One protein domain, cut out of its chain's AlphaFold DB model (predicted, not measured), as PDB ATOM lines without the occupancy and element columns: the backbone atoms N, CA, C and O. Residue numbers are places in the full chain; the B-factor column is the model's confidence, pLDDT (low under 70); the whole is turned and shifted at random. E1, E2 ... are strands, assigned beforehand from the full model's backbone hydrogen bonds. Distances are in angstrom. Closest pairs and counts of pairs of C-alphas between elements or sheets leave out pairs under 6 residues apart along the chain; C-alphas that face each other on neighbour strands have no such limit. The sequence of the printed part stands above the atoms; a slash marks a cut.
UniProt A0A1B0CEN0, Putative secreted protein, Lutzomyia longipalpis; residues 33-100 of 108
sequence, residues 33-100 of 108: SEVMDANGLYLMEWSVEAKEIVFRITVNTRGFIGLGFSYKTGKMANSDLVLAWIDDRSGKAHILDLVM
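Overview. This is residues 33 to 100 of the 108 residues of the protein "Putative secreted protein" of Lutzomyia longipalpis (UniProt A0A1B0CEN0). Picture two small sheets of three strands each, E1 E2 E3 and E4 E5 E6, only partly face to face with their strands crossed, loosely placed against each other and joined by the turn between E3 and E4. The tip of the hairpin E2 and E3, residues 48 to 53, sticks out. The printed part has 68 residues with no named helix and six named strands, E1 to E6 in chain order, and the class is all strand. Both sheets are antiparallel, in the orders E1 E2 E3 and E4 E5 E6. The whole is only just compact, close to loose, with a radius of gyration of the C-alphas of 13.1 A and spans of 37 by 28 by 25 A.

Arrangement. Start at E1, residues 33 to 35, and look across to E2, residues 42 to 49: they form a hairpin, antiparallel at 158 degrees, with N 34 and O 44 at 2.8 A. E2 makes a second hairpin with E3, residues 52 to 59, antiparallel at 164 degrees; there N 45 and O 56 are 2.8 A apart, within hydrogen-bond range. E1, E2 and E3 are a meander, each strand the antiparallel neighbour of the one before, with E2 the inner strand. Go on to E4, residues 64 to 69: its closest C-alpha to E3 is that of Ile 65, 7.8 A from that of Val 59. E4 forms a hairpin with E5, residues 80 to 86, antiparallel at 163 degrees, with N 67 and O 82 at 2.9 A. E5 forms another with E6, residues 93 to 99, antiparallel at 162 degrees, with N 83 and O 96 at 2.8 A. E4, E5 and E6 are the second meander, with edge strands E4 and E6. Among the pairs that are apart are E2 and E5, and E3 and E6.

Along the chain. Find C-alpha 33 at (183.563, 162.670, 140.503), where E1 begins; it is 7.0 A long. E2 runs 23.0 A to C-alpha 49 at (173.969, 174.936, 138.641), and E3 runs 22.3 A. E4 is 17.0 A long, E5 21.0 A, and E6 runs 20.4 A to C-alpha 99 at (192.001, 182.156, 153.222).

Size, cuts and confidence. Look at the C-alphas of Ala 50 and Arg 89, the two farthest apart, at 38.8 A. The printed part has no cut, and no link is long; the one from E4 to E5, with 10 residues, is short. The mean pLDDT of the printed part is 91.9, and no printed residue is under 70.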
ATOM      1  N   SER A  33     183.094 163.383 139.322       96.31
ATOM      2  CA  SER A  33     183.563 162.670 140.503       96.31
ATOM      3  C   SER A  33     185.078 162.507 140.413       96.31
ATOM      4  O   SER A  33     185.578 162.211 139.329       96.31
ATOM      5  N   GLU A  34     185.779 162.720 141.522       95.75
ATOM      6  CA  GLU A  34     187.230 162.608 141.646       95.75
ATOM      7  C   GLU A  34     187.598 161.974 142.994       95.75
ATOM      8  O   GLU A  34     187.034 162.319 144.039       95.75
ATOM      9  N   VAL A  35     188.565 161.058 142.974       96.56
ATOM     10  CA  VAL A  35     189.156 160.473 144.180       96.56
ATOM     11  C   VAL A  35     190.396 161.282 144.547       96.56
ATOM     12  O   VAL A  35     191.352 161.351 143.784       96.56
ATOM     13  N   MET A  36     190.379 161.903 145.724       93.12
ATOM     14  CA  MET A  36     191.369 162.905 146.135       93.12
ATOM     15  C   MET A  36     192.548 162.321 146.928       93.12
ATOM     16  O   MET A  36     193.478 163.049 147.276       93.12
ATOM     17  N   ASP A  37     192.523 161.025 147.236       93.50
ATOM     18  CA  ASP A  37     193.579 160.324 147.961       93.50
ATOM     19  C   ASP A  37     193.891 158.960 147.329       93.50
ATOM     20  O   ASP A  37     193.077 158.362 146.633       93.50
ATOM     21  N   ALA A  38     195.076 158.418 147.606       95.44
ATOM     22  CA  ALA A  38     195.507 157.154 147.006       95.44
ATOM     23  C   ALA A  38     194.694 155.926 147.466       95.44
ATOM     24  O   ALA A  38     194.735 154.896 146.797       95.44
ATOM     25  N   ASN A  39     193.978 156.010 148.594       95.69
ATOM     26  CA  ASN A  39     193.262 154.871 149.176       95.69
ATOM     27  C   ASN A  39     191.769 154.849 148.820       95.69
ATOM     28  O   ASN A  39     191.069 153.926 149.236       95.69
ATOM     29  N   GLY A  40     191.262 155.842 148.082       95.75
ATOM     30  CA  GLY A  40     189.837 155.923 147.755       95.75
ATOM     31  C   GLY A  40     188.948 156.288 148.943       95.75
ATOM     32  O   GLY A  40     187.750 156.011 148.922       95.75
ATOM     33  N   LEU A  41     189.525 156.875 149.991       96.62
ATOM     34  CA  LEU A  41     188.822 157.263 151.209       96.62
ATOM     35  C   LEU A  41     188.309 158.700 151.167       96.62
ATOM     36  O   LEU A  41     187.566 159.078 152.069       96.62
ATOM     37  N   TYR A  42     188.682 159.484 150.156       96.31
ATOM     38  CA  TYR A  42     188.227 160.844 149.915       96.31
ATOM     39  C   TYR A  42     187.625 160.941 148.513       96.31
ATOM     40  O   TYR A  42     188.334 161.069 147.517       96.31
ATOM     41  N   LEU A  43     186.294 160.954 148.447       97.25
ATOM     42  CA  LEU A  43     185.536 161.134 147.214       97.25
ATOM     43  C   LEU A  43     184.952 162.545 147.145       97.25
ATOM     44  O   LEU A  43     184.231 162.967 148.054       97.25
ATOM     45  N   MET A  44     185.223 163.254 146.052       96.62
ATOM     46  CA  MET A  44     184.621 164.545 145.740       96.62
ATOM     47  C   MET A  44     183.776 164.436 144.477       96.62
ATOM     48  O   MET A  44     184.272 164.108 143.407       96.62
ATOM     49  N   GLU A  45     182.506 164.790 144.582       97.12
ATOM     50  CA  GLU A  45     181.582 164.890 143.460       97.12
ATOM     51  C   GLU A  45     181.083 166.322 143.336       97.12
ATOM     52  O   GLU A  45     180.909 167.013 144.341       97.12
ATOM     53  N   TRP A  46     180.828 166.788 142.115       96.00
ATOM     54  CA  TRP A  46     180.257 168.116 141.930       96.00
ATOM     55  C   TRP A  46     179.298 168.206 140.755       96.00
ATOM     56  O   TRP A  46     179.364 167.452 139.781       96.00
ATOM     57  N   SER A  47     178.383 169.160 140.876       95.75
ATOM     58  CA  SER A  47     177.471 169.577 139.820       95.75
ATOM     59  C   SER A  47     177.481 171.099 139.722       95.75
ATOM     60  O   SER A  47     177.731 171.787 140.713       95.75
ATOM     61  N   VAL A  48     177.269 171.622 138.519       93.69
ATOM     62  CA  VAL A  48     177.280 173.063 138.244       93.69
ATOM     63  C   VAL A  48     175.854 173.496 137.942       93.69
ATOM     64  O   VAL A  48     175.232 172.983 137.015       93.69
ATOM     65  N   GLU A  49     175.342 174.446 138.716       89.19
ATOM     66  CA  GLU A  49     173.969 174.936 138.641       89.19
ATOM     67  C   GLU A  49     173.967 176.442 138.404       89.19
ATOM     68  O   GLU A  49     174.059 177.225 139.341       89.19
ATOM     69  N   ALA A  50     173.833 176.855 137.139       88.12
ATOM     70  CA  ALA A  50     173.760 178.252 136.695       88.12
ATOM     71  C   ALA A  50     174.882 179.175 137.229       88.12
ATOM     72  O   ALA A  50     175.803 179.502 136.487       88.12
ATOM     73  N   LYS A  51     174.781 179.631 138.483       93.56
ATOM     74  CA  LYS A  51     175.727 180.532 139.160       93.56
ATOM     75  C   LYS A  51     176.483 179.882 140.323       93.56
ATOM     76  O   LYS A  51     177.316 180.544 140.931       93.56
ATOM     77  N   GLU A  52     176.203 178.623 140.634       93.50
ATOM     78  CA  GLU A  52     176.759 177.918 141.785       93.50
ATOM     79  C   GLU A  52     177.414 176.606 141.356       93.50
ATOM     80  O   GLU A  52     177.029 175.978 140.366       93.50
ATOM     81  N   ILE A  53     178.415 176.178 142.122       93.06
ATOM     82  CA  ILE A  53     178.967 174.829 142.034       93.06
ATOM     83  C   ILE A  53     178.679 174.159 143.366       93.06
ATOM     84  O   ILE A  53     179.073 174.668 144.415       93.06
ATOM     85  N   VAL A  54     177.998 173.018 143.323       93.81
ATOM     86  CA  VAL A  54     177.711 172.247 144.528       93.81
ATOM     87  C   VAL A  54     178.655 171.069 144.609       93.81
ATOM     88  O   VAL A  54     178.669 170.218 143.721       93.81
ATOM     89  N   PHE A  55     179.394 171.009 145.712       94.44
ATOM     90  CA  PHE A  55     180.295 169.915 146.038       94.44
ATOM     91  C   PHE A  55     179.635 168.963 147.033       94.44
ATOM     92  O   PHE A  55     179.037 169.386 148.023       94.44
ATOM     93  N   ARG A  56     179.782 167.663 146.788       95.31
ATOM     94  CA  ARG A  56     179.525 166.595 147.747       95.31
ATOM     95  C   ARG A  56     180.837 165.896 148.041       95.31
ATOM     96  O   ARG A  56     181.468 165.344 147.148       95.31
ATOM     97  N   ILE A  57     181.221 165.916 149.307       95.38
ATOM     98  CA  ILE A  57     182.464 165.323 149.779       95.38
ATOM     99  C   ILE A  57     182.106 164.176 150.721       95.38
ATOM    100  O   ILE A  57     181.384 164.377 151.696       95.38
ATOM    101  N   THR A  58     182.588 162.976 150.410       96.00
ATOM    102  CA  THR A  58     182.433 161.783 151.250       96.00
ATOM    103  C   THR A  58     183.817 161.308 151.649       96.00
ATOM    104  O   THR A  58     184.600 160.909 150.790       96.00
ATOM    105  N   VAL A  59     184.124 161.380 152.945       95.88
ATOM    106  CA  VAL A  59     185.463 161.068 153.454       95.88
ATOM    107  C   VAL A  59     185.381 160.145 154.654       95.88
ATOM    108  O   VAL A  59     184.595 160.377 155.571       95.88
ATOM    109  N   ASN A  60     186.231 159.120 154.671       95.44
ATOM    110  CA  ASN A  60     186.479 158.306 155.852       95.44
ATOM    111  C   ASN A  60     187.709 158.846 156.598       95.44
ATOM    112  O   ASN A  60     188.847 158.532 156.253       95.44
ATOM    113  N   THR A  61     187.483 159.689 157.607       91.81
ATOM    114  CA  THR A  61     188.541 160.263 158.450       91.81
ATOM    115  C   THR A  61     188.083 160.368 159.904       91.81
ATOM    116  O   THR A  61     186.888 160.416 160.185       91.81
ATOM    117  N   ARG A  62     189.044 160.405 160.832       89.44
ATOM    118  CA  ARG A  62     188.818 160.680 162.266       89.44
ATOM    119  C   ARG A  62     189.084 162.138 162.643       89.44
ATOM    120  O   ARG A  62     188.957 162.495 163.803       89.44
ATOM    121  N   GLY A  63     189.566 162.937 161.695       90.81
ATOM    122  CA  GLY A  63     189.954 164.322 161.930       90.81
ATOM    123  C   GLY A  63     189.066 165.293 161.166       90.81
ATOM    124  O   GLY A  63     187.856 165.119 161.046       90.81
ATOM    125  N   PHE A  64     189.705 166.317 160.619       93.94
ATOM    126  CA  PHE A  64     189.075 167.294 159.746       93.94
ATOM    127  C   PHE A  64     189.354 166.979 158.274       93.94
ATOM    128  O   PHE A  64     190.278 166.238 157.932       93.94
ATOM    129  N   ILE A  65     188.564 167.589 157.401       94.81
ATOM    130  CA  ILE A  65     188.813 167.670 155.966       94.81
ATOM    131  C   ILE A  65     189.035 169.126 155.577       94.81
ATOM    132  O   ILE A  65     188.478 170.034 156.196       94.81
ATOM    133  N   GLY A  66     189.841 169.336 154.540       92.38
ATOM    134  CA  GLY A  66     189.984 170.622 153.870       92.38
ATOM    135  C   GLY A  66     189.711 170.478 152.380       92.38
ATOM    136  O   GLY A  66     190.117 169.483 151.774       92.38
ATOM    137  N   LEU A  67     189.037 171.466 151.797       92.00
ATOM    138  CA  LEU A  67     188.905 171.649 150.354       92.00
ATOM    139  C   LEU A  67     189.418 173.043 150.005       92.00
ATOM    140  O   LEU A  67     188.943 174.025 150.568       92.00
ATOM    141  N   GLY A  68     190.390 173.118 149.096       90.19
ATOM    142  CA  GLY A  68     191.031 174.369 148.705       90.19
ATOM    143  C   GLY A  68     190.882 174.678 147.221       90.19
ATOM    144  O   GLY A  68     191.108 173.815 146.373       90.19
ATOM    145  N   PHE A  69     190.580 175.934 146.908       89.00
ATOM    146  CA  PHE A  69     190.581 176.489 145.561       89.00
ATOM    147  C   PHE A  69     191.846 177.325 145.374       89.00
ATOM    148  O   PHE A  69     192.003 178.403 145.948       89.00
ATOM    149  N   SER A  70     192.780 176.805 144.577       87.62
ATOM    150  CA  SER A  70     194.044 177.483 144.283       87.62
ATOM    151  C   SER A  70     194.109 177.917 142.827       87.62
ATOM    152  O   SER A  70     193.679 177.209 141.914       87.62
ATOM    153  N   TYR A  71     194.701 179.084 142.591       79.75
ATOM    154  CA  TYR A  71     194.987 179.525 141.237       79.75
ATOM    155  C   TYR A  71     196.275 178.846 140.743       79.75
ATOM    156  O   TYR A  71     197.360 179.077 141.279       79.75
ATOM    157  N   LYS A  72     196.155 178.007 139.705       73.19
ATOM    158  CA  LYS A  72     197.243 177.408 138.896       73.19
ATOM    159  C   LYS A  72     198.181 176.383 139.549       73.19
ATOM    160  O   LYS A  72     198.817 175.647 138.804       73.19
ATOM    161  N   THR A  73     198.322 176.327 140.873       73.94
ATOM    162  CA  THR A  73     199.403 175.530 141.500       73.94
ATOM    163  C   THR A  73     198.967 174.180 142.067       73.94
ATOM    164  O   THR A  73     199.828 173.332 142.289       73.94
ATOM    165  N   GLY A  74     197.671 173.984 142.341       72.81
ATOM    166  CA  GLY A  74     197.172 172.796 143.048       72.81
ATOM    167  C   GLY A  74     197.643 172.705 144.506       72.81
ATOM    168  O   GLY A  74     197.436 171.687 145.158       72.81
ATOM    169  N   LYS A  75     198.301 173.750 145.025       80.06
ATOM    170  CA  LYS A  75     198.808 173.822 146.398       80.06
ATOM    171  C   LYS A  75     197.816 174.570 147.284       80.06
ATOM    172  O   LYS A  75     197.147 175.489 146.833       80.06
ATOM    173  N   MET A  76     197.815 174.241 148.573       79.69
ATOM    174  CA  MET A  76     197.007 174.936 149.591       79.69
ATOM    175  C   MET A  76     197.574 176.314 149.985       79.69
ATOM    176  O   MET A  76     196.942 177.092 150.691       79.69
ATOM    177  N   ALA A  77     198.802 176.628 149.569       81.00
ATOM    178  CA  ALA A  77     199.397 177.937 149.800       81.00
ATOM    179  C   ALA A  77     198.638 179.013 149.011       81.00
ATOM    180  O   ALA A  77     198.528 178.909 147.788       81.00
ATOM    181  N   ASN A  78     198.182 180.066 149.699       82.62
ATOM    182  CA  ASN A  78     197.427 181.173 149.102       82.62
ATOM    183  C   ASN A  78     196.101 180.743 148.444       82.62
ATOM    184  O   ASN A  78     195.644 181.399 147.508       82.62
ATOM    185  N   SER A  79     195.504 179.633 148.898       85.38
ATOM    186  CA  SER A  79     194.193 179.170 148.435       85.38
ATOM    187  C   SER A  79     193.057 179.707 149.300       85.38
ATOM    188  O   SER A  79     193.229 179.951 150.498       85.38
ATOM    189  N   ASP A  80     191.883 179.803 148.691       90.25
ATOM    190  CA  ASP A  80     190.613 179.890 149.409       90.25
ATOM    191  C   ASP A  80     190.247 178.490 149.923       90.25
ATOM    192  O   ASP A  80     190.393 177.525 149.171       90.25
ATOM    193  N   LEU A  81     189.889 178.330 151.197       91.81
ATOM    194  CA  LEU A  81     189.812 177.031 151.864       91.81
ATOM    195  C   LEU A  81     188.550 176.905 152.717       91.81
ATOM    196  O   LEU A  81     188.271 177.714 153.594       91.81
ATOM    197  N   VAL A  82     187.879 175.770 152.559       94.19
ATOM    198  CA  VAL A  82     186.843 175.307 153.477       94.19
ATOM    199  C   VAL A  82     187.408 174.179 154.336       94.19
ATOM    200  O   VAL A  82     187.900 173.182 153.807       94.19
ATOM    201  N   LEU A  83     187.317 174.310 155.659       95.19
ATOM    202  CA  LEU A  83     187.598 173.250 156.631       95.19
ATOM    203  C   LEU A  83     186.300 172.725 157.229       95.19
ATOM    204  O   LEU A  83     185.434 173.508 157.604       95.19
ATOM    205  N   ALA A  84     186.184 171.410 157.389       95.75
ATOM    206  CA  ALA A  84     185.044 170.797 158.061       95.75
ATOM    207  C   ALA A  84     185.474 169.638 158.961       95.75
ATOM    208  O   ALA A  84     186.434 168.931 158.663       95.75
ATOM    209  N   TRP A  85     184.766 169.443 160.072       96.38
ATOM    210  CA  TRP A  85     185.010 168.346 161.012       96.38
ATOM    211  C   TRP A  85     183.755 168.013 161.816       96.38
ATOM    212  O   TRP A  85     182.801 168.794 161.870       96.38
ATOM    213  N   ILE A  86     183.773 166.849 162.458       95.75
ATOM    214  CA  ILE A  86     182.812 166.480 163.495       95.75
ATOM    215  C   ILE A  86     183.514 166.646 164.841       95.75
ATOM    216  O   ILE A  86     184.636 166.180 165.014       95.75
ATOM    217  N   ASP A  87     182.898 167.353 165.786       94.19
ATOM    218  CA  ASP A  87     183.411 167.408 167.156       94.19
ATOM    219  C   ASP A  87     183.153 166.059 167.845       94.19
ATOM    220  O   ASP A  87     182.003 165.680 168.065       94.19
ATOM    221  N   ASP A  88     184.220 165.343 168.202       92.62
ATOM    222  CA  ASP A  88     184.148 163.976 168.746       92.62
ATOM    223  C   ASP A  88     183.370 163.864 170.067       92.62
ATOM    224  O   ASP A  88     182.907 162.785 170.432       92.62
ATOM    225  N   ARG A  89     183.228 164.968 170.812       94.88
ATOM    226  CA  ARG A  89     182.538 164.971 172.111       94.88
ATOM    227  C   ARG A  89     181.034 165.146 171.951       94.88
ATOM    228  O   ARG A  89     180.264 164.528 172.676       94.88
ATOM    229  N   SER A  90     180.623 166.023 171.042       96.25
ATOM    230  CA  SER A  90     179.225 166.415 170.844       96.25
ATOM    231  C   SER A  90     178.568 165.763 169.628       96.25
ATOM    232  O   SER A  90     177.345 165.788 169.519       96.25
ATOM    233  N   GLY A  91     179.352 165.219 168.695       94.19
ATOM    234  CA  GLY A  91     178.881 164.735 167.395       94.19
ATOM    235  C   GLY A  91     178.434 165.852 166.444       94.19
ATOM    236  O   GLY A  91     177.850 165.573 165.398       94.19
ATOM    237  N   LYS A  92     178.667 167.126 166.792       96.31
ATOM    238  CA  LYS A  92     178.221 168.269 165.995       96.31
ATOM    239  C   LYS A  92     179.161 168.513 164.816       96.31
ATOM    240  O   LYS A  92     180.378 168.540 164.978       96.31
ATOM    241  N   ALA A  93     178.582 168.756 163.640       95.38
ATOM    242  CA  ALA A  93     179.331 169.177 162.465       95.38
ATOM    243  C   ALA A  93     179.713 170.663 162.537       95.38
ATOM    244  O   ALA A  93     178.897 171.517 162.900       95.38
ATOM    245  N   HIS A  94     180.942 170.956 162.135       96.19
ATOM    246  CA  HIS A  94     181.495 172.295 162.020       96.19
ATOM    247  C   HIS A  94     182.054 172.511 160.617       96.19
ATOM    248  O   HIS A  94     182.616 171.597 160.016       96.19
ATOM    249  N   ILE A  95     181.901 173.737 160.116       96.12
ATOM    250  CA  ILE A  95     182.468 174.191 158.852       96.12
ATOM    251  C   ILE A  95     183.038 175.596 159.045       96.12
ATOM    252  O   ILE A  95     182.444 176.416 159.749       96.12
ATOM    253  N   LEU A  96     184.201 175.849 158.461       96.12
ATOM    254  CA  LEU A  96     184.917 177.112 158.535       96.12
ATOM    255  C   LEU A  96     185.402 177.495 157.142       96.12
ATOM    256  O   LEU A  96     186.031 176.689 156.463       96.12
ATOM    257  N   ASP A  97     185.126 178.735 156.765       94.19
ATOM    258  CA  ASP A  97     185.640 179.377 155.560       94.19
ATOM    259  C   ASP A  97     186.855 180.243 155.922       94.19
ATOM    260  O   ASP A  97     186.810 180.993 156.907       94.19
ATOM    261  N   LEU A  98     187.962 180.099 155.191       92.31
ATOM    262  CA  LEU A  98     189.201 180.828 155.453       92.31
ATOM    263  C   LEU A  98     190.107 180.949 154.224       92.31
ATOM    264  O   LEU A  98     190.167 180.085 153.362       92.31
ATOM    265  N   VAL A  99     190.945 181.984 154.224       89.06
ATOM    266  CA  VAL A  99     192.001 182.156 153.222       89.06
ATOM    267  C   VAL A  99     193.348 181.786 153.831       89.06
ATOM    268  O   VAL A  99     193.779 182.382 154.823       89.06
ATOM    269  N   MET A 100     194.045 180.830 153.219       83.06
ATOM    270  CA  MET A 100     195.414 180.482 153.601       83.06
ATOM    271  C   MET A 100     196.368 181.605 153.189       83.06
ATOM    272  O   MET A 100     196.402 181.994 152.026       83.06
TER     273      MET A 100